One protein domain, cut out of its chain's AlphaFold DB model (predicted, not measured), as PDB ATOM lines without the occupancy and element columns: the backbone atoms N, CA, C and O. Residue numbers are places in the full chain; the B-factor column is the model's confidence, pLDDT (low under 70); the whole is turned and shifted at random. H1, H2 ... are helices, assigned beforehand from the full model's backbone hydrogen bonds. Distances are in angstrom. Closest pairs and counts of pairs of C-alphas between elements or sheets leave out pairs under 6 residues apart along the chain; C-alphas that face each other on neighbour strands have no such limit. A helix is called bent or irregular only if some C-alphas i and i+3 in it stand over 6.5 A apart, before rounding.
ATOM      1  N   GLY A  81     -25.392  18.080 -15.272       85.75
ATOM      2  CA  GLY A  81     -25.963  19.347 -15.741       85.75
ATOM      3  C   GLY A  81     -26.215  20.353 -14.614       85.75
ATOM      4  O   GLY A  81     -26.003  21.553 -14.795       85.75
ATOM      5  N   ASP A  82     -26.585  19.868 -13.427       93.19
ATOM      6  CA  ASP A  82     -26.895  20.718 -12.275       93.19
ATOM      7  C   ASP A  82     -25.645  21.257 -11.568       93.19
ATOM      8  O   ASP A  82     -25.724  22.280 -10.885       93.19
ATOM      9  N   ILE A  83     -24.480  20.624 -11.751       92.44
ATOM     10  CA  ILE A  83     -23.210  21.097 -11.172       92.44
ATOM     11  C   ILE A  83     -22.896  22.517 -11.648       92.44
ATOM     12  O   ILE A  83     -22.526  23.361 -10.833       92.44
ATOM     13  N   GLY A  84     -23.088  22.811 -12.939       88.69
ATOM     14  CA  GLY A  84     -22.864  24.153 -13.484       88.69
ATOM     15  C   GLY A  84     -23.824  25.195 -12.902       88.69
ATOM     16  O   GLY A  84     -23.409  26.302 -12.561       88.69
ATOM     17  N   ILE A  85     -25.094  24.822 -12.714       92.06
ATOM     18  CA  ILE A  85     -26.131  25.693 -12.137       92.06
ATOM     19  C   ILE A  85     -25.812  26.011 -10.671       92.06
ATOM     20  O   ILE A  85     -25.922  27.156 -10.233       92.06
ATOM     21  N   GLN A  86     -25.383  25.004  -9.910       94.56
ATOM     22  CA  GLN A  86     -25.115  25.124  -8.476       94.56
ATOM     23  C   GLN A  86     -23.677  25.552  -8.158       94.56
ATOM     24  O   GLN A  86     -23.340  25.727  -6.984       94.56
ATOM     25  N   TRP A  87     -22.831  25.745  -9.178       94.25
ATOM     26  CA  TRP A  87     -21.393  25.964  -9.021       94.25
ATOM     27  C   TRP A  87     -21.082  27.082  -8.029       94.25
ATOM     28  O   TRP A  87     -20.364  26.864  -7.058       94.25
ATOM     29  N   GLN A  88     -21.672  28.265  -8.212       93.12
ATOM     30  CA  GLN A  88     -21.367  29.432  -7.376       93.12
ATOM     31  C   GLN A  88     -21.755  29.235  -5.904       93.12
ATOM     32  O   GLN A  88     -21.061  29.723  -5.017       93.12
ATOM     33  N   ALA A  89     -22.838  28.502  -5.638       93.31
ATOM     34  CA  ALA A  89     -23.322  28.271  -4.281       93.31
ATOM     35  C   ALA A  89     -22.549  27.157  -3.558       93.31
ATOM     36  O   ALA A  89     -22.370  27.229  -2.346       93.31
ATOM     37  N   ARG A  90     -22.096  26.131  -4.293       94.12
ATOM     38  CA  ARG A  90     -21.582  24.872  -3.720       94.12
ATOM     39  C   ARG A  90     -20.159  24.513  -4.149       94.12
ATOM     40  O   ARG A  90     -19.687  23.415  -3.870       94.12
ATOM     41  N   LYS A  91     -19.434  25.443  -4.783       94.06
ATOM     42  CA  LYS A  91     -18.054  25.261  -5.268       94.06
ATOM     43  C   LYS A  91     -17.135  24.571  -4.260       94.06
ATOM     44  O   LYS A  91     -16.422  23.646  -4.632       94.06
ATOM     45  N   ALA A  92     -17.119  25.042  -3.011       92.25
ATOM     46  CA  ALA A  92     -16.212  24.513  -1.993       92.25
ATOM     47  C   ALA A  92     -16.449  23.015  -1.751       92.25
ATOM     48  O   ALA A  92     -15.494  22.249  -1.701       92.25
ATOM     49  N   GLU A  93     -17.714  22.595  -1.701       91.56
ATOM     50  CA  GLU A  93     -18.090  21.191  -1.529       91.56
ATOM     51  C   GLU A  93     -17.724  20.350  -2.756       91.56
ATOM     52  O   GLU A  93     -17.158  19.268  -2.613       91.56
ATOM     53  N   PHE A  94     -17.997  20.853  -3.967       94.94
ATOM     54  CA  PHE A  94     -17.639  20.163  -5.209       94.94
ATOM     55  C   PHE A  94     -16.134  19.916  -5.310       94.94
ATOM     56  O   PHE A  94     -15.707  18.797  -5.591       94.94
ATOM     57  N   ILE A  95     -15.329  20.950  -5.048       94.69
ATOM     58  CA  ILE A  95     -13.869  20.848  -5.069       94.69
ATOM     59  C   ILE A  95     -13.377  19.897  -3.978       94.69
ATOM     60  O   ILE A  95     -12.528  19.057  -4.267       94.69
ATOM     61  N   GLU A  96     -13.901  19.982  -2.752       91.31
ATOM     62  CA  GLU A  96     -13.477  19.110  -1.650       91.31
ATOM     63  C   GLU A  96     -13.691  17.629  -1.995       91.31
ATOM     64  O   GLU A  96     -12.766  16.818  -1.873       91.31
ATOM     65  N   VAL A  97     -14.893  17.285  -2.474       92.00
ATOM     66  CA  VAL A  97     -15.243  15.907  -2.838       92.00
ATOM     67  C   VAL A  97     -14.390  15.425  -4.010       92.00
ATOM     68  O   VAL A  97     -13.819  14.339  -3.943       92.00
ATOM     69  N   ALA A  98     -14.247  16.236  -5.059       95.00
ATOM     70  CA  ALA A  98     -13.513  15.852  -6.262       95.00
ATOM     71  C   ALA A  98     -11.983  15.816  -6.076       95.00
ATOM     72  O   ALA A  98     -11.280  15.159  -6.845       95.00
ATOM     73  N   SER A  99     -11.445  16.490  -5.055       93.38
ATOM     74  CA  SER A  99     -10.005  16.474  -4.750       93.38
ATOM     75  C   SER A  99      -9.563  15.235  -3.965       93.38
ATOM     76  O   SER A  99      -8.373  14.942  -3.908       93.38
ATOM     77  N   SER A 100     -10.500  14.499  -3.367       90.12
ATOM     78  CA  SER A 100     -10.223  13.284  -2.591       90.12
ATOM     79  C   SER A 100     -10.679  12.030  -3.337       90.12
ATOM     80  O   SER A 100     -11.405  12.123  -4.326       90.12
ATOM     81  N   SER A 101     -10.306  10.842  -2.848       89.06
ATOM     82  CA  SER A 101     -10.918   9.581  -3.295       89.06
ATOM     83  C   SER A 101     -12.445   9.674  -3.202       89.06
ATOM     84  O   SER A 101     -12.984  10.040  -2.157       89.06
ATOM     85  N   ASN A 102     -13.131   9.399  -4.310       91.06
ATOM     86  CA  ASN A 102     -14.555   9.678  -4.480       91.06
ATOM     87  C   ASN A 102     -15.231   8.641  -5.395       91.06
ATOM     88  O   ASN A 102     -14.572   7.744  -5.930       91.06
ATOM     89  N   TYR A 103     -16.550   8.766  -5.559       90.94
ATOM     90  CA  TYR A 103     -17.360   7.961  -6.477       90.94
ATOM     91  C   TYR A 103     -18.090   8.822  -7.512       90.94
ATOM     92  O   TYR A 103     -19.171   8.454  -7.977       90.94
ATOM     93  N   LEU A 104     -17.530   9.979  -7.861       93.25
ATOM     94  CA  LEU A 104     -18.075  10.798  -8.932       93.25
ATOM     95  C   LEU A 104     -17.996  10.022 -10.245       93.25
ATOM     96  O   LEU A 104     -17.020   9.314 -10.523       93.25
ATOM     97  N   SER A 105     -19.042  10.159 -11.053       93.81
ATOM     98  CA  SER A 105     -18.995   9.722 -12.446       93.81
ATOM     99  C   SER A 105     -17.993  10.559 -13.240       93.81
ATOM    100  O   SER A 105     -17.688  11.701 -12.866       93.81
ATOM    101  N   ALA A 106     -17.536  10.030 -14.376       92.62
ATOM    102  CA  ALA A 106     -16.664  10.744 -15.306       92.62
ATOM    103  C   ALA A 106     -17.227  12.131 -15.653       92.62
ATOM    104  O   ALA A 106     -16.517  13.134 -15.607       92.62
ATOM    105  N   HIS A 107     -18.535  12.199 -15.909       93.12
ATOM    106  CA  HIS A 107     -19.231  13.430 -16.261       93.12
ATOM    107  C   HIS A 107     -19.324  14.421 -15.096       93.12
ATOM    108  O   HIS A 107     -19.128  15.617 -15.307       93.12
ATOM    109  N   GLN A 108     -19.598  13.960 -13.870       96.31
ATOM    110  CA  GLN A 108     -19.615  14.844 -12.697       96.31
ATOM    111  C   GLN A 108     -18.226  15.435 -12.442       96.31
ATOM    112  O   GLN A 108     -18.090  16.649 -12.298       96.31
ATOM    113  N   LEU A 109     -17.187  14.594 -12.445       97.31
ATOM    114  CA  LEU A 109     -15.811  15.036 -12.229       97.31
ATOM    115  C   LEU A 109     -15.347  15.999 -13.331       97.31
ATOM    116  O   LEU A 109     -14.764  17.039 -13.028       97.31
ATOM    117  N   PHE A 110     -15.668  15.697 -14.592       96.94
ATOM    118  CA  PHE A 110     -15.393  16.575 -15.727       96.94
ATOM    119  C   PHE A 110     -16.059  17.947 -15.571       96.94
ATOM    120  O   PHE A 110     -15.408  18.968 -15.777       96.94
ATOM    121  N   GLN A 111     -17.334  17.992 -15.172       96.69
ATOM    122  CA  GLN A 111     -18.051  19.252 -14.967       96.69
ATOM    123  C   GLN A 111     -17.445  20.075 -13.826       96.69
ATOM    124  O   GLN A 111     -17.284  21.287 -13.968       96.69
ATOM    125  N   ILE A 112     -17.050  19.443 -12.718       97.12
ATOM    126  CA  ILE A 112     -16.364  20.131 -11.612       97.12
ATOM    127  C   ILE A 112     -15.027  20.709 -12.091       97.12
ATOM    128  O   ILE A 112     -14.752  21.890 -11.873       97.12
ATOM    129  N   TRP A 113     -14.224  19.901 -12.788       97.56
ATOM    130  CA  TRP A 113     -12.939  20.317 -13.349       97.56
ATOM    131  C   TRP A 113     -13.092  21.483 -14.340       97.56
ATOM    132  O   TRP A 113     -12.426  22.511 -14.208       97.56
ATOM    133  N   GLN A 114     -14.020  21.372 -15.293       94.88
ATOM    134  CA  GLN A 114     -14.248  22.391 -16.314       94.88
ATOM    135  C   GLN A 114     -14.715  23.714 -15.698       94.88
ATOM    136  O   GLN A 114     -14.186  24.768 -16.052       94.88
ATOM    137  N   ASN A 115     -15.664  23.685 -14.756       94.56
ATOM    138  CA  ASN A 115     -16.134  24.897 -14.082       94.56
ATOM    139  C   ASN A 115     -15.020  25.566 -13.262       94.56
ATOM    140  O   ASN A 115     -14.878  26.791 -13.316       94.56
ATOM    141  N   ALA A 116     -14.177  24.780 -12.581       94.81
ATOM    142  CA  ALA A 116     -13.020  25.298 -11.857       94.81
ATOM    143  C   ALA A 116     -12.059  26.059 -12.783       94.81
ATOM    144  O   ALA A 116     -11.682  27.197 -12.485       94.81
ATOM    145  N   TRP A 117     -11.714  25.476 -13.933       93.69
ATOM    146  CA  TRP A 117     -10.812  26.099 -14.903       93.69
ATOM    147  C   TRP A 117     -11.438  27.279 -15.652       93.69
ATOM    148  O   TRP A 117     -10.753  28.274 -15.895       93.69
ATOM    149  N   MET A 118     -12.736  27.236 -15.974       89.50
ATOM    150  CA  MET A 118     -13.440  28.380 -16.571       89.50
ATOM    151  C   MET A 118     -13.455  29.592 -15.637       89.50
ATOM    152  O   MET A 118     -13.237  30.718 -16.085       89.50
ATOM    153  N   GLU A 119     -13.664  29.379 -14.337       92.19
ATOM    154  CA  GLU A 119     -13.620  30.460 -13.355       92.19
ATOM    155  C   GLU A 119     -12.204  31.030 -13.199       92.19
ATOM    156  O   GLU A 119     -12.032  32.251 -13.153       92.19
ATOM    157  N   GLN A 120     -11.180  30.169 -13.168       89.69
ATOM    158  CA  GLN A 120      -9.786  30.620 -13.160       89.69
ATOM    159  C   GLN A 120      -9.448  31.432 -14.412       89.69
ATOM    160  O   GLN A 120      -8.846  32.498 -14.295       89.69
ATOM    161  N   ARG A 121      -9.897  30.994 -15.595       92.31
ATOM    162  CA  ARG A 121      -9.728  31.730 -16.854       92.31
ATOM    163  C   ARG A 121     -10.392  33.102 -16.813       92.31
ATOM    164  O   ARG A 121      -9.789  34.081 -17.241       92.31
ATOM    165  N   ALA A 122     -11.619  33.184 -16.298       88.19
ATOM    166  CA  ALA A 122     -12.333  34.452 -16.175       88.19
ATOM    167  C   ALA A 122     -11.575  35.436 -15.269       88.19
ATOM    168  O   ALA A 122     -11.388  36.594 -15.639       88.19
ATOM    169  N   ARG A 123     -11.076  34.964 -14.118       91.38
ATOM    170  CA  ARG A 123     -10.255  35.773 -13.201       91.38
ATOM    171  C   ARG A 123      -8.940  36.210 -13.848       91.38
ATOM    172  O   ARG A 123      -8.625  37.393 -13.812       91.38
ATOM    173  N   ALA A 124      -8.227  35.285 -14.491       88.38
ATOM    174  CA  ALA A 124      -6.974  35.579 -15.182       88.38
ATOM    175  C   ALA A 124      -7.162  36.626 -16.290       88.38
ATOM    176  O   ALA A 124      -6.346  37.535 -16.404       88.38
ATOM    177  N   GLY A 125      -8.259  36.550 -17.053       89.75
ATOM    178  CA  GLY A 125      -8.586  37.539 -18.081       89.75
ATOM    179  C   GLY A 125      -8.867  38.933 -17.513       89.75
ATOM    180  O   GLY A 125      -8.382  39.918 -18.056       89.75
ATOM    181  N   ILE A 126      -9.604  39.029 -16.397       90.19
ATOM    182  CA  ILE A 126      -9.856  40.311 -15.716       90.19
ATOM    183  C   ILE A 126      -8.554  40.903 -15.163       90.19
ATOM    184  O   ILE A 126      -8.310  42.102 -15.303       90.19
ATOM    185  N   ASP A 127      -7.725  40.080 -14.517       92.62
ATOM    186  CA  ASP A 127      -6.463  40.526 -13.926       92.62
ATOM    187  C   ASP A 127      -5.474  41.008 -14.993       92.62
ATOM    188  O   ASP A 127      -4.857  42.063 -14.822       92.62
ATOM    189  N   GLU A 128      -5.345  40.260 -16.088       94.69
ATOM    190  CA  GLU A 128      -4.489  40.608 -17.218       94.69
ATOM    191  C   GLU A 128      -4.963  41.898 -17.898       94.69
ATOM    192  O   GLU A 128      -4.165  42.824 -18.031       94.69
ATOM    193  N   ASP A 129      -6.256  42.031 -18.216       91.69
ATOM    194  CA  ASP A 129      -6.816  43.251 -18.811       91.69
ATOM    195  C   ASP A 129      -6.638  44.474 -17.893       91.69
ATOM    196  O   ASP A 129      -6.269  45.560 -18.346       91.69
ATOM    197  N   ARG A 130      -6.806  44.307 -16.574       96.94
ATOM    198  CA  ARG A 130      -6.526  45.374 -15.602       96.94
ATOM    199  C   ARG A 130      -5.070  45.838 -15.681       96.94
ATOM    200  O   ARG A 130      -4.829  47.043 -15.746       96.94
ATOM    201  N   ILE A 131      -4.109  44.911 -15.664       94.81
ATOM    202  CA  ILE A 131      -2.673  45.233 -15.726       94.81
ATOM    203  C   ILE A 131      -2.330  45.856 -17.084       94.81
ATOM    204  O   ILE A 131      -1.640  46.873 -17.143       94.81
ATOM    205  N   ARG A 132      -2.879  45.312 -18.174       92.69
ATOM    206  CA  ARG A 132      -2.733  45.844 -19.532       92.69
ATOM    207  C   ARG A 132      -3.143  47.312 -19.605       92.69
ATOM    208  O   ARG A 132      -2.380  48.138 -20.100       92.69
ATOM    209  N   ARG A 133      -4.321  47.652 -19.071       93.31
ATOM    210  CA  ARG A 133      -4.834  49.031 -19.042       93.31
ATOM    211  C   ARG A 133      -3.979  49.958 -18.183       93.31
ATOM    212  O   ARG A 133      -3.818  51.117 -18.552       93.31
ATOM    213  N   GLN A 134      -3.419  49.472 -17.073       95.56
ATOM    214  CA  GLN A 134      -2.497  50.257 -16.240       95.56
ATOM    215  C   GLN A 134      -1.210  50.607 -16.998       95.56
ATOM    216  O   GLN A 134      -0.807  51.768 -17.003       95.56
ATOM    217  N   ILE A 135      -0.601  49.633 -17.682       93.31
ATOM    218  CA  ILE A 135       0.624  49.855 -18.467       93.31
ATOM    219  C   ILE A 135       0.339  50.781 -19.654       93.31
ATOM    220  O   ILE A 135       1.064  51.755 -19.860       93.31
ATOM    221  N   HIS A 136      -0.748  50.527 -20.391       93.00
ATOM    222  CA  HIS A 136      -1.182  51.386 -21.490       93.00
ATOM    223  C   HIS A 136      -1.446  52.824 -21.015       93.00
ATOM    224  O   HIS A 136      -0.994  53.772 -21.646       93.00
ATOM    225  N   GLY A 137      -2.149  53.000 -19.890       93.50
ATOM    226  CA  GLY A 137      -2.456  54.318 -19.331       93.50
ATOM    227  C   GLY A 137      -1.226  55.098 -18.860       93.50
ATOM    228  O   GLY A 137      -1.240  56.325 -18.913       93.50
ATOM    229  N   ALA A 138      -0.160  54.412 -18.436       95.50
ATOM    230  CA  ALA A 138       1.083  55.049 -18.008       95.50
ATOM    231  C   ALA A 138       1.908  55.593 -19.188       95.50
ATOM    232  O   ALA A 138       2.434  56.701 -19.107       95.50
ATOM    233  N   ASN A 139       2.038  54.827 -20.279       93.31
ATOM    234  CA  ASN A 139       2.723  55.274 -21.495       93.31
ATOM    235  C   ASN A 139       2.237  54.489 -22.733       93.31
ATOM    236  O   ASN A 139       2.773  53.415 -23.021       93.31
ATOM    237  N   PRO A 140       1.268  55.024 -23.505       91.81
ATOM    238  CA  PRO A 140       0.687  54.321 -24.650       91.81
ATOM    239  C   PRO A 140       1.694  53.983 -25.759       91.81
ATOM    240  O   PRO A 140       1.597  52.925 -26.377       91.81
ATOM    241  N   VAL A 141       2.678  54.859 -26.001       88.69
ATOM    242  CA  VAL A 141       3.680  54.679 -27.068       88.69
ATOM    243  C   VAL A 141       4.637  53.544 -26.714       88.69
ATOM    244  O   VAL A 141       4.850  52.638 -27.518       88.69
ATOM    245  N   LEU A 142       5.167  53.556 -25.487       87.56
ATOM    246  CA  LEU A 142       6.041  52.490 -24.996       87.56
ATOM    247  C   LEU A 142       5.291  51.157 -24.879       87.56
ATOM    248  O   LEU A 142       5.851  50.102 -25.166       87.56
ATOM    249  N   TYR A 143       4.020  51.199 -24.475       90.31
ATOM    250  CA  TYR A 143       3.164  50.020 -24.436       90.31
ATOM    251  C   TYR A 143       3.002  49.383 -25.821       90.31
ATOM    252  O   TYR A 143       3.138  48.169 -25.927       90.31
ATOM    253  N   ALA A 144       2.744  50.168 -26.874       84.88
ATOM    254  CA  ALA A 144       2.559  49.633 -28.223       84.88
ATOM    255  C   ALA A 144       3.814  48.901 -28.737       84.88
ATOM    256  O   ALA A 144       3.705  47.787 -29.251       84.88
ATOM    257  N   ASP A 145       5.004  49.479 -28.535       87.44
ATOM    258  CA  ASP A 145       6.277  48.837 -28.896       87.44
ATOM    259  C   ASP A 145       6.523  47.554 -28.083       87.44
ATOM    260  O   ASP A 145       6.794  46.485 -28.635       87.44
ATOM    261  N   ASN A 146       6.345  47.619 -26.761       89.19
ATOM    262  CA  ASN A 146       6.554  46.465 -25.889       89.19
ATOM    263  C   ASN A 146       5.520  45.355 -26.099       89.19
ATOM    264  O   ASN A 146       5.867  44.184 -25.973       89.19
ATOM    265  N   MET A 147       4.275  45.689 -26.443       85.25
ATOM    266  CA  MET A 147       3.263  44.696 -26.802       85.25
ATOM    267  C   MET A 147       3.638  43.985 -28.096       85.25
ATOM    268  O   MET A 147       3.608  42.761 -28.143       85.25
ATOM    269  N   ASN A 148       4.094  44.728 -29.106       77.19
ATOM    270  CA  ASN A 148       4.591  44.138 -30.343       77.19
ATOM    271  C   ASN A 148       5.748  43.160 -30.061       77.19
ATOM    272  O   ASN A 148       5.739  42.015 -30.511       77.19
ATOM    273  N   ARG A 149       6.715  43.557 -29.224       76.50
ATOM    274  CA  ARG A 149       7.814  42.674 -28.792       76.50
ATOM    275  C   ARG A 149       7.315  41.452 -28.017       76.50
ATOM    276  O   ARG A 149       7.824  40.354 -28.235       76.50
ATOM    277  N   PHE A 150       6.326  41.627 -27.140       79.00
ATOM    278  CA  PHE A 150       5.698  40.543 -26.385       79.00
ATOM    279  C   PHE A 150       5.029  39.517 -27.308       79.00
ATOM    280  O   PHE A 150       5.253  38.318 -27.152       79.00
ATOM    281  N   GLU A 151       4.271  39.979 -28.305       73.44
ATOM    282  CA  GLU A 151       3.619  39.139 -29.319       73.44
ATOM    283  C   GLU A 151       4.628  38.395 -30.209       73.44
ATOM    284  O   GLU A 151       4.370  37.265 -30.621       73.44
ATOM    285  N   HIS A 152       5.811  38.977 -30.432       74.12
ATOM    286  CA  HIS A 152       6.938  38.341 -31.126       74.12
ATOM    287  C   HIS A 152       7.803  37.445 -30.218       74.12
ATOM    288  O   HIS A 152       8.890  37.022 -30.612       74.12
ATOM    289  N   GLY A 153       7.339  37.134 -29.004       72.00
ATOM    290  CA  GLY A 153       7.971  36.159 -28.113       72.00
ATOM    291  C   GLY A 153       8.882  36.747 -27.035       72.00
ATOM    292  O   GLY A 153       9.383  36.009 -26.186       72.00
ATOM    293  N   VAL A 154       9.072  38.066 -26.978       81.06
ATOM    294  CA  VAL A 154       9.799  38.708 -25.872       81.06
ATOM    295  C   VAL A 154       8.860  38.838 -24.668       81.06
ATOM    296  O   VAL A 154       8.356  39.918 -24.365       81.06
ATOM    297  N   ARG A 155       8.603  37.727 -23.965       79.88
ATOM    298  CA  ARG A 155       7.597  37.651 -22.879       79.88
ATOM    299  C   ARG A 155       7.823  38.641 -21.732       79.88
ATOM    300  O   ARG A 155       6.868  39.038 -21.073       79.88
ATOM    301  N   SER A 156       9.052  39.101 -21.528       88.94
ATOM    302  CA  SER A 156       9.395  40.096 -20.508       88.94
ATOM    303  C   SER A 156       9.184  41.554 -20.941       88.94
ATOM    304  O   SER A 156       9.377  42.455 -20.126       88.94
ATOM    305  N   ALA A 157       8.787  41.823 -22.194       88.12
ATOM    306  CA  ALA A 157       8.748  43.178 -22.756       88.12
ATOM    307  C   ALA A 157       7.809  44.140 -22.006       88.12
ATOM    308  O   ALA A 157       8.091  45.329 -21.912       88.12
ATOM    309  N   LEU A 158       6.719  43.630 -21.428       89.06
ATOM    310  CA  LEU A 158       5.754  44.416 -20.646       89.06
ATOM    311  C   LEU A 158       6.007  44.344 -19.129       89.06
ATOM    312  O   LEU A 158       5.180  44.781 -18.328       89.06
ATOM    313  N   GLY A 159       7.163  43.811 -18.730       93.00
ATOM    314  CA  GLY A 159       7.561  43.638 -17.341       93.00
ATOM    315  C   GLY A 159       7.002  42.367 -16.683       93.00
ATOM    316  O   GLY A 159       6.094  41.717 -17.209       93.00
ATOM    317  N   PRO A 160       7.533  42.008 -15.500       93.56
ATOM    318  CA  PRO A 160       7.246  40.729 -14.845       93.56
ATOM    319  C   PRO A 160       5.781  40.580 -14.415       93.56
ATOM    320  O   PRO A 160       5.228  39.489 -14.493       93.56
ATOM    321  N   VAL A 161       5.124  41.677 -14.016       93.44
ATOM    322  CA  VAL A 161       3.721  41.659 -13.564       93.44
ATOM    323  C   VAL A 161       2.765  41.326 -14.712       93.44
ATOM    324  O   VAL A 161       1.826  40.551 -14.532       93.44
ATOM    325  N   TYR A 162       3.004  41.890 -15.901       93.69
ATOM    326  CA  TYR A 162       2.213  41.557 -17.084       93.69
ATOM    327  C   TYR A 162       2.509  40.142 -17.567       93.69
ATOM    328  O   TYR A 162       1.576  39.399 -17.861       93.69
ATOM    329  N   GLN A 163       3.790  39.760 -17.599       88.81
ATOM    330  CA  GLN A 163       4.206  38.414 -17.973       88.81
ATOM    331  C   GLN A 163       3.471  37.362 -17.134       88.81
ATOM    332  O   GLN A 163       2.817  36.495 -17.697       88.81
ATOM    333  N   GLU A 164       3.489  37.484 -15.805       88.44
ATOM    334  CA  GLU A 164       2.811  36.546 -14.904       88.44
ATOM    335  C   GLU A 164       1.293  36.475 -15.161       88.44
ATOM    336  O   GLU A 164       0.689  35.401 -15.123       88.44
ATOM    337  N   ALA A 165       0.650  37.612 -15.439       89.44
ATOM    338  CA  ALA A 165      -0.779  37.653 -15.735       89.44
ATOM    339  C   ALA A 165      -1.126  36.992 -17.078       89.44
ATOM    340  O   ALA A 165      -2.073  36.204 -17.140       89.44
ATOM    341  N   ALA A 166      -0.341  37.265 -18.119       84.00
ATOM    342  CA  ALA A 166      -0.487  36.632 -19.423       84.00
ATOM    343  C   ALA A 166      -0.207  35.123 -19.347       84.00
ATOM    344  O   ALA A 166      -0.983  34.324 -19.862       84.00
ATOM    345  N   ASP A 167       0.833  34.722 -18.620       83.19
ATOM    346  CA  ASP A 167       1.217  33.332 -18.379       83.19
ATOM    347  C   ASP A 167       0.102  32.542 -17.660       83.19
ATOM    348  O   ASP A 167      -0.218  31.407 -18.038       83.19
ATOM    349  N   ARG A 168      -0.567  33.149 -16.666       87.31
ATOM    350  CA  ARG A 168      -1.765  32.565 -16.037       87.31
ATOM    351  C   ARG A 168      -2.906  32.383 -17.034       87.31
ATOM    352  O   ARG A 168      -3.519  31.314 -17.074       87.31
ATOM    353  N   LEU A 169      -3.209  33.413 -17.825       85.62
ATOM    354  CA  LEU A 169      -4.280  33.355 -18.818       85.62
ATOM    355  C   LEU A 169      -3.999  32.264 -19.862       85.62
ATOM    356  O   LEU A 169      -4.871  31.438 -20.139       85.62
ATOM    357  N   ASP A 170      -2.772  32.196 -20.366       80.44
ATOM    358  CA  ASP A 170      -2.336  31.184 -21.325       80.44
ATOM    359  C   ASP A 170      -2.408  29.774 -20.737       80.44
ATOM    360  O   ASP A 170      -2.923  28.870 -21.394       80.44
ATOM    361  N   THR A 171      -2.011  29.592 -19.473       82.69
ATOM    362  CA  THR A 171      -2.157  28.311 -18.759       82.69
ATOM    363  C   THR A 171      -3.619  27.870 -18.713       82.69
ATOM    364  O   THR A 171      -3.940  26.749 -19.102       82.69
ATOM    365  N   THR A 172      -4.542  28.751 -18.314       84.88
ATOM    366  CA  THR A 172      -5.973  28.396 -18.255       84.88
ATOM    367  C   THR A 172      -6.562  28.088 -19.637       84.88
ATOM    368  O   THR A 172      -7.372  27.171 -19.775       84.88
ATOM    369  N   ASN A 173      -6.124  28.801 -20.682       82.12
ATOM    370  CA  ASN A 173      -6.498  28.510 -22.066       82.12
ATOM    371  C   ASN A 173      -5.966  27.144 -22.523       82.12
ATOM    372  O   ASN A 173      -6.680  26.414 -23.212       82.12
ATOM    373  N   ALA A 174      -4.734  26.794 -22.145       80.00
ATOM    374  CA  ALA A 174      -4.124  25.511 -22.466       80.00
ATOM    375  C   ALA A 174      -4.864  24.359 -21.776       80.00
ATOM    376  O   ALA A 174      -5.274  23.418 -22.457       80.00
ATOM    377  N   MET A 175      -5.136  24.465 -20.471       84.44
ATOM    378  CA  MET A 175      -5.894  23.451 -19.727       84.44
ATOM    379  C   MET A 175      -7.282  23.231 -20.340       84.44
ATOM    380  O   MET A 175      -7.673  22.104 -20.612       84.44
ATOM    381  N   LEU A 176      -8.009  24.302 -20.673       85.75
ATOM    382  CA  LEU A 176      -9.336  24.193 -21.293       85.75
ATOM    383  C   LEU A 176      -9.305  23.734 -22.760       85.75
ATOM    384  O   LEU A 176     -10.344  23.373 -23.312       85.75
ATOM    385  N   SER A 177      -8.141  23.708 -23.413       82.88
ATOM    386  CA  SER A 177      -8.023  23.199 -24.785       82.88
ATOM    387  C   SER A 177      -8.121  21.670 -24.879       82.88
ATOM    388  O   SER A 177      -8.375  21.143 -25.962       82.88
ATOM    389  N   THR A 178      -7.964  20.956 -23.758       85.06
ATOM    390  CA  THR A 178      -7.972  19.483 -23.686       85.06
ATOM    391  C   THR A 178      -9.319  18.897 -23.257       85.06
ATOM    392  O   THR A 178      -9.426  17.687 -23.084       85.06
ATOM    393  N   VAL A 179     -10.366  19.722 -23.117       83.75
ATOM    394  CA  VAL A 179     -11.678  19.335 -22.554       83.75
ATOM    395  C   VAL A 179     -12.235  18.013 -23.097       83.75
ATOM    396  O   VAL A 179     -12.795  17.222 -22.352       83.75
ATOM    397  N   THR A 180     -12.074  17.743 -24.390       80.25
ATOM    398  CA  THR A 180     -12.582  16.505 -25.004       80.25
ATOM    399  C   THR A 180     -11.717  15.302 -24.684       80.25
ATOM    400  O   THR A 180     -12.243  14.240 -24.379       80.25
ATOM    401  N   ASP A 181     -10.400  15.466 -24.735       82.06
ATOM    402  CA  ASP A 181      -9.464  14.385 -24.433       82.06
ATOM    403  C   ASP A 181      -9.588  13.960 -22.969       82.06
ATOM    404  O   ASP A 181      -9.539  12.774 -22.661       82.06
ATOM    405  N   VAL A 182      -9.809  14.935 -22.083       90.44
ATOM    406  CA  VAL A 182     -10.058  14.710 -20.659       90.44
ATOM    407  C   VAL A 182     -11.352  13.941 -20.434       90.44
ATOM    408  O   VAL A 182     -11.332  12.965 -19.691       90.44
ATOM    409  N   LEU A 183     -12.459  14.347 -21.066       90.44
ATOM    410  CA  LEU A 183     -13.734  13.643 -20.909       90.44
ATOM    411  C   LEU A 183     -13.631  12.197 -21.409       90.44
ATOM    412  O   LEU A 183     -13.948  11.281 -20.658       90.44
ATOM    413  N   ASN A 184     -13.090  11.987 -22.611       74.44
ATOM    414  CA  ASN A 184     -12.900  10.646 -23.172       74.44
ATOM    415  C   ASN A 184     -12.002   9.777 -22.276       74.44
ATOM    416  O   ASN A 184     -12.254   8.587 -22.084       74.44
ATOM    417  N   TRP A 185     -10.937  10.362 -21.720       91.12
ATOM    418  CA  TRP A 185     -10.066   9.663 -20.781       91.12
ATOM    419  C   TRP A 185     -10.810   9.293 -19.494       91.12
ATOM    420  O   TRP A 185     -10.722   8.147 -19.065       91.12
ATOM    421  N   LEU A 186     -11.575  10.216 -18.907       89.88
ATOM    422  CA  LEU A 186     -12.371   9.955 -17.707       89.88
ATOM    423  C   LEU A 186     -13.410   8.850 -17.928       89.88
ATOM    424  O   LEU A 186     -13.537   7.967 -17.081       89.88
ATOM    425  N   GLU A 187     -14.108   8.856 -19.064       84.69
ATOM    426  CA  GLU A 187     -15.067   7.809 -19.433       84.69
ATOM    427  C   GLU A 187     -14.392   6.438 -19.552       84.69
ATOM    428  O   GLU A 187     -14.905   5.444 -19.038       84.69
ATOM    429  N   ALA A 188     -13.204   6.377 -20.164       75.31
ATOM    430  CA  ALA A 188     -12.433   5.142 -20.255       75.31
ATOM    431  C   ALA A 188     -11.987   4.634 -18.872       75.31
ATOM    432  O   ALA A 188     -12.067   3.435 -18.603       75.31
ATOM    433  N   ARG A 189     -11.543   5.529 -17.975       86.12
ATOM    434  CA  ARG A 189     -11.174   5.172 -16.591       86.12
ATOM    435  C   ARG A 189     -12.379   4.633 -15.826       86.12
ATOM    436  O   ARG A 189     -12.280   3.570 -15.221       86.12
ATOM    437  N   GLU A 190     -13.525   5.301 -15.927       86.31
ATOM    438  CA  GLU A 190     -14.761   4.839 -15.296       86.31
ATOM    439  C   GLU A 190     -15.204   3.465 -15.824       86.31
ATOM    440  O   GLU A 190     -15.582   2.605 -15.027       86.31
ATOM    441  N   ALA A 191     -15.095   3.216 -17.134       76.88
ATOM    442  CA  ALA A 191     -15.400   1.914 -17.732       76.88
ATOM    443  C   ALA A 191     -14.475   0.790 -17.228       76.88
ATOM    444  O   ALA A 191     -14.908  -0.355 -17.103       76.88
ATOM    445  N   MET A 192     -13.222   1.113 -16.891       80.62
ATOM    446  CA  MET A 192     -12.281   0.189 -16.242       80.62
ATOM    447  C   MET A 192     -12.525   0.034 -14.731       80.62
ATOM    448  O   MET A 192     -11.845  -0.752 -14.076       80.62
ATOM    449  N   GLY A 193     -13.493   0.761 -14.163       79.62
ATOM    450  CA  GLY A 193     -13.773   0.781 -12.728       79.62
ATOM    451  C   GLY A 193     -12.830   1.676 -11.922       79.62
ATOM    452  O   GLY A 193     -12.965   1.753 -10.699       79.62
ATOM    453  N   ASP A 194     -11.918   2.382 -12.591       82.62
ATOM    454  CA  ASP A 194     -10.989   3.305 -11.961       82.62
ATOM    455  C   ASP A 194     -11.691   4.610 -11.575       82.62
ATOM    456  O   ASP A 194     -12.580   5.111 -12.269       82.62
ATOM    457  N   ARG A 195     -11.266   5.188 -10.450       85.94
ATOM    458  CA  ARG A 195     -11.773   6.469  -9.948       85.94
ATOM    459  C   ARG A 195     -10.657   7.496  -9.941       85.94
ATOM    460  O   ARG A 195      -9.524   7.183  -9.578       85.94
ATOM    461  N   CYS A 196     -10.996   8.709 -10.362       91.50
ATOM    462  CA  CYS A 196     -10.042   9.793 -10.527       91.50
ATOM    463  C   CYS A 196     -10.324  10.947  -9.561       91.50
ATOM    464  O   CYS A 196     -11.464  11.185  -9.155       91.50
ATOM    465  N   THR A 197      -9.271  11.676  -9.206       95.06
ATOM    466  CA  THR A 197      -9.351  12.955  -8.489       95.06
ATOM    467  C   THR A 197      -9.082  14.120  -9.440       95.06
ATOM    468  O   THR A 197      -8.523  13.926 -10.520       95.06
ATOM    469  N   LEU A 198      -9.426  15.347  -9.037       95.00
ATOM    470  CA  LEU A 198      -9.083  16.555  -9.802       95.00
ATOM    471  C   LEU A 198      -7.583  16.666 -10.087       95.00
ATOM    472  O   LEU A 198      -7.207  17.012 -11.201       95.00
ATOM    473  N   GLN A 199      -6.736  16.314  -9.117       93.38
ATOM    474  CA  GLN A 199      -5.288  16.337  -9.308       93.38
ATOM    475  C   GLN A 199      -4.856  15.392 -10.436       93.38
ATOM    476  O   GLN A 199      -4.088  15.787 -11.305       93.38
ATOM    477  N   GLN A 200      -5.388  14.167 -10.465       93.50
ATOM    478  CA  GLN A 200      -5.076  13.205 -11.526       93.50
ATOM    479  C   GLN A 200      -5.595  13.670 -12.891       93.50
ATOM    480  O   GLN A 200      -4.971  13.396 -13.915       93.50
ATOM    481  N   VAL A 201      -6.726  14.385 -12.920       96.06
ATOM    482  CA  VAL A 201      -7.221  15.026 -14.145       96.06
ATOM    483  C   VAL A 201      -6.232  16.088 -14.625       96.06
ATOM    484  O   VAL A 201      -5.865  16.077 -15.796       96.06
ATOM    485  N   ASP A 202      -5.762  16.971 -13.741       92.44
ATOM    486  CA  ASP A 202      -4.792  18.012 -14.096       92.44
ATOM    487  C   ASP A 202      -3.451  17.420 -14.558       92.44
ATOM    488  O   ASP A 202      -2.911  17.839 -15.582       92.44
ATOM    489  N   GLU A 203      -2.942  16.394 -13.871       90.12
ATOM    490  CA  GLU A 203      -1.750  15.642 -14.283       90.12
ATOM    491  C   GLU A 203      -1.925  15.057 -15.688       90.12
ATOM    492  O   GLU A 203      -1.056  15.216 -16.552       90.12
ATOM    493  N   ARG A 204      -3.090  14.465 -15.965       91.69
ATOM    494  CA  ARG A 204      -3.386  13.921 -17.287       91.69
ATOM    495  C   ARG A 204      -3.476  14.999 -18.362       91.69
ATOM    496  O   ARG A 204      -3.004  14.791 -19.480       91.69
ATOM    497  N   VAL A 205      -4.068  16.151 -18.057       87.94
ATOM    498  CA  VAL A 205      -4.111  17.294 -18.980       87.94
ATOM    499  C   VAL A 205      -2.697  17.717 -19.355       87.94
ATOM    500  O   VAL A 205      -2.412  17.911 -20.535       87.94
ATOM    501  N   ILE A 206      -1.798  17.810 -18.377       83.88
ATOM    502  CA  ILE A 206      -0.394  18.164 -18.598       83.88
ATOM    503  C   ILE A 206       0.285  17.145 -19.516       83.88
ATOM    504  O   ILE A 206       0.999  17.541 -20.433       83.88
ATOM    505  N   GLU A 207       0.048  15.847 -19.327       79.56
ATOM    506  CA  GLU A 207       0.558  14.807 -20.231       79.56
ATOM    507  C   GLU A 207       0.030  14.959 -21.662       79.56
ATOM    508  O   GLU A 207       0.800  14.861 -22.619       79.56
ATOM    509  N   ILE A 208      -1.267  15.241 -21.823       77.62
ATOM    510  CA  ILE A 208      -1.878  15.489 -23.137       77.62
ATOM    511  C   ILE A 208      -1.239  16.713 -23.801       77.62
ATOM    512  O   ILE A 208      -0.958  16.692 -24.998       77.62
ATOM    513  N   LEU A 209      -0.989  17.776 -23.035       76.06
ATOM    514  CA  LEU A 209      -0.337  18.990 -23.527       76.06
ATOM    515  C   LEU A 209       1.129  18.738 -23.913       76.06
ATOM    516  O   LEU A 209       1.566  19.244 -24.947       76.06
ATOM    517  N   LYS A 210       1.858  17.921 -23.139       71.12
ATOM    518  CA  LYS A 210       3.219  17.452 -23.462       71.12
ATOM    519  C   LYS A 210       3.262  16.693 -24.780       71.12
ATOM    520  O   LYS A 210       4.080  17.014 -25.627       71.12
ATOM    521  N   GLY A 211       2.342  15.751 -24.985       59.88
ATOM    522  CA  GLY A 211       2.274  14.961 -26.219       59.88
ATOM    523  C   GLY A 211       1.812  15.731 -27.464       59.88
ATOM    524  O   GLY A 211       1.793  15.160 -28.549       59.88
ATOM    525  N   ARG A 212       1.400  16.999 -27.326       64.75
ATOM    526  CA  ARG A 212       0.929  17.858 -28.430       64.75
ATOM    527  C   ARG A 212       1.974  18.860 -28.922       64.75
ATOM    528  O   ARG A 212       1.597  19.770 -29.656       64.75
ATOM    529  N   ASP A 213       3.221  18.767 -28.463       55.03
ATOM    530  CA  ASP A 213       4.301  19.744 -28.693       55.03
ATOM    531  C   ASP A 213       3.946  21.199 -28.318       55.03
ATOM    532  O   ASP A 213       4.736  22.116 -28.519       55.03
ATOM    533  N   MET A 214       2.797  21.440 -27.669       49.97
ATOM    534  CA  MET A 214       2.459  22.749 -27.098       49.97
ATOM    535  C   MET A 214       3.306  23.065 -25.858       49.97
ATOM    536  O   MET A 214       3.278  24.187 -25.362       49.97
ATOM    537  N   PHE A 215       4.039  22.080 -25.335       40.00
ATOM    538  CA  PHE A 215       4.762  22.162 -24.067       40.00
ATOM    539  C   PHE A 215       6.216  22.626 -24.222       40.00
ATOM    540  O   PHE A 215       6.730  23.299 -23.328       40.00
ATOM    541  N   GLU A 216       6.872  22.314 -25.346       39.31
ATOM    542  CA  GLU A 216       8.311  22.565 -25.527       39.31
ATOM    543  C   GLU A 216       8.651  24.004 -25.919       39.31
ATOM    544  O   GLU A 216       9.799  24.417 -25.780       39.31
ATOM    545  N   THR A 217       7.678  24.803 -26.361       45.91
ATOM    546  CA  THR A 217       7.995  26.125 -26.912       45.91
ATOM    547  C   THR A 217       7.841  27.274 -25.895       45.91
ATOM    548  O   THR A 217       8.598  28.235 -25.998       45.91
ATOM    549  N   TRP A 218       6.939  27.205 -24.888       47.09
ATOM    550  CA  TRP A 218       6.676  28.365 -23.988       47.09
ATOM    551  C   TRP A 218       6.116  28.084 -22.562       47.09
ATOM    552  O   TRP A 218       5.979  29.031 -21.792       47.09
ATOM    553  N   PHE A 219       5.775  26.844 -22.164       41.66
ATOM    554  CA  PHE A 219       4.912  26.584 -20.977       41.66
ATOM    555  C   PHE A 219       5.593  26.021 -19.707       41.66
ATOM    556  O   PHE A 219       4.979  26.004 -18.637       41.66
ATOM    557  N   MET A 220       6.848  25.566 -19.784       40.47
ATOM    558  CA  MET A 220       7.536  24.834 -18.698       40.47
ATOM    559  C   MET A 220       7.576  25.538 -17.316       40.47
ATOM    560  O   MET A 220       7.335  24.854 -16.320       40.47
ATOM    561  N   PRO A 221       7.842  26.857 -17.186       44.84
ATOM    562  CA  PRO A 221       8.043  27.469 -15.861       44.84
ATOM    563  C   PRO A 221       6.762  27.813 -15.077       44.84
ATOM    564  O   PRO A 221       6.827  28.022 -13.870       44.84
ATOM    565  N   VAL A 222       5.598  27.905 -15.731       49.75
ATOM    566  CA  VAL A 222       4.400  28.574 -15.167       49.75
ATOM    567  C   VAL A 222       3.404  27.593 -14.544       49.75
ATOM    568  O   VAL A 222       2.740  27.908 -13.554       49.75
ATOM    569  N   ILE A 223       3.309  26.382 -15.096       46.50
ATOM    570  CA  ILE A 223       2.250  25.418 -14.765       46.50
ATOM    571  C   ILE A 223       2.255  25.046 -13.270       46.50
ATOM    572  O   ILE A 223       1.194  24.941 -12.656       46.50
ATOM    573  N   PHE A 224       3.427  24.957 -12.635       46.12
ATOM    574  CA  PHE A 224       3.524  24.610 -11.213       46.12
ATOM    575  C   PHE A 224       3.041  25.721 -10.260       46.12
ATOM    576  O   PHE A 224       2.489  25.411  -9.205       46.12
ATOM    577  N   ALA A 225       3.160  27.002 -10.633       45.34
ATOM    578  CA  ALA A 225       2.688  28.118  -9.805       45.34
ATOM    579  C   ALA A 225       1.149  28.229  -9.791       45.34
ATOM    580  O   ALA A 225       0.553  28.584  -8.773       45.34
ATOM    581  N   VAL A 226       0.490  27.881 -10.904       49.00
ATOM    582  CA  VAL A 226      -0.980  27.913 -11.033       49.00
ATOM    583  C   VAL A 226      -1.633  26.692 -10.376       49.00
ATOM    584  O   VAL A 226      -2.646  26.833  -9.687       49.00
ATOM    585  N   LEU A 227      -1.026  25.506 -10.496       48.34
ATOM    586  CA  LEU A 227      -1.539  24.275  -9.874       48.34
ATOM    587  C   LEU A 227      -1.499  24.316  -8.336       48.34
ATOM    588  O   LEU A 227      -2.406  23.796  -7.682       48.34
ATOM    589  N   GLY A 228      -0.512  25.002  -7.744       38.34
ATOM    590  CA  GLY A 228      -0.458  25.245  -6.295       38.34
ATOM    591  C   GLY A 228      -1.583  26.152  -5.768       38.34
ATOM    592  O   GLY A 228      -2.012  26.013  -4.626       38.34
ATOM    593  N   LEU A 229      -2.125  27.048  -6.602       41.53
ATOM    594  CA  LEU A 229      -3.261  27.917  -6.255       41.53
ATOM    595  C   LEU A 229      -4.618  27.226  -6.440       41.53
ATOM    596  O   LEU A 229      -5.552  27.509  -5.684       41.53
ATOM    597  N   ALA A 230      -4.729  26.307  -7.404       41.38
ATOM    598  CA  ALA A 230      -5.934  25.509  -7.634       41.38
ATOM    599  C   ALA A 230      -6.243  24.550  -6.466       41.38
ATOM    600  O   ALA A 230      -7.407  24.264  -6.194       41.38
ATOM    601  N   SER A 231      -5.209  24.115  -5.740       38.72
ATOM    602  CA  SER A 231      -5.293  23.135  -4.652       38.72
ATOM    603  C   SER A 231      -5.366  23.744  -3.237       38.72
ATOM    604  O   SER A 231      -5.748  23.040  -2.306       38.72
ATOM    605  N   MET A 232      -5.072  25.042  -3.042       35.16
ATOM    606  CA  MET A 232      -4.872  25.618  -1.690       35.16
ATOM    607  C   MET A 232      -5.770  26.792  -1.261       35.16
ATOM    608  O   MET A 232      -5.481  27.434  -0.253       35.16
TER     609      MET A 232
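What this domain is: This is residues 81 to 232 of the 429 residues of an uncharacterized protein of Candidatus Competibacteraceae bacterium (UniProt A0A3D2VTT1). One long helix, H2, forms the spine of an elongated body, and H4 and then H5 run back along it, one after the other. At the spine's first end, near residue 106, the two arms of the bent H1, with H5 and H6, gather in a crossed cluster; beyond residue 138 a tight link turns a corner into H3. The printed part has 152 residues with seven named helices, H1 to H7 in chain order, and no named strand: the class is all helix. It is only just compact, close to loose, with a radius of gyration of the C-alphas of 17.6 A, and its C-alphas span 57 by 36 by 23 A.

Where its parts are: Find C-alpha 106 at (-16.664, 10.744, -15.306); from there H2, residues 106 to 138, runs 47.8 A to C-alpha 138 at (1.083, 55.049, -18.008). After it come H3, residues 140 to 151, 16.2 A; H4, residues 160 to 176, 24.3 A; H5, residues 179 to 191, 18.5 A; H6, residues 198 to 210, 18.4 A; and H7, residues 223 to 231, 12.8 A, ending at C-alpha 231 at (-5.293, 23.135, -4.652). Before H2 lies H1, residues 81 to 99, assigned as one helix by its hydrogen bonds but bent: C-alphas 89 and 92 are 8.4 A apart. Its arms are H1a, residues 81 to 89, 14.8 A, and H1b, residues 92 to 99, 10.5 A; H1a is irregular, with C-alphas 85 and 88 7.7 A apart.

How they stand to each other: Start at H2, the hub. H4 touches it at a shallow tilt of 26 degrees, opposite ways, closest at the C-alphas of Glu 128 and Ala 165, 5.0 A. Residues 106 to 114 of H2 touch H5, also opposite ways, at a shallow tilt of 22 degrees; the closest C-alphas, Ala 106 and Leu 186, are 5.0 A apart. H1a touches H2 at a steep tilt of 49 degrees, closest at the C-alphas of Ile 83 and Gln 111, 6.7 A. H1b touches H6, with the C-alphas of Ser 99 and Leu 198 closest at 5.1 A. H6 is about perpendicular to H4, at 83 degrees, and touches it closest at the C-alphas of Met 175 and Val 205, 6.5 A. H3 only just touches H2, with 3 pairs of C-alphas within 8 A, and only at the corner; H7 only just touches H4, also with 3 pairs. Every O i to N i+4 pair is within hydrogen-bond range in H1b, H2, H3, H4, H5 and H6; in H7 4 of 5 are, and in H1a 2 of 5, beside 4 of 6 O i to N i+3 pairs.

The domain as a whole: Look to the C-alphas of Val 141 and Gly 193 for the two farthest apart, 58.4 A. The printed part has no cut, and the link from H6 to H7, residues 211 to 222, is long. Mean pLDDT of the printed part is 82.5, but residues 211 to 232 are under 70.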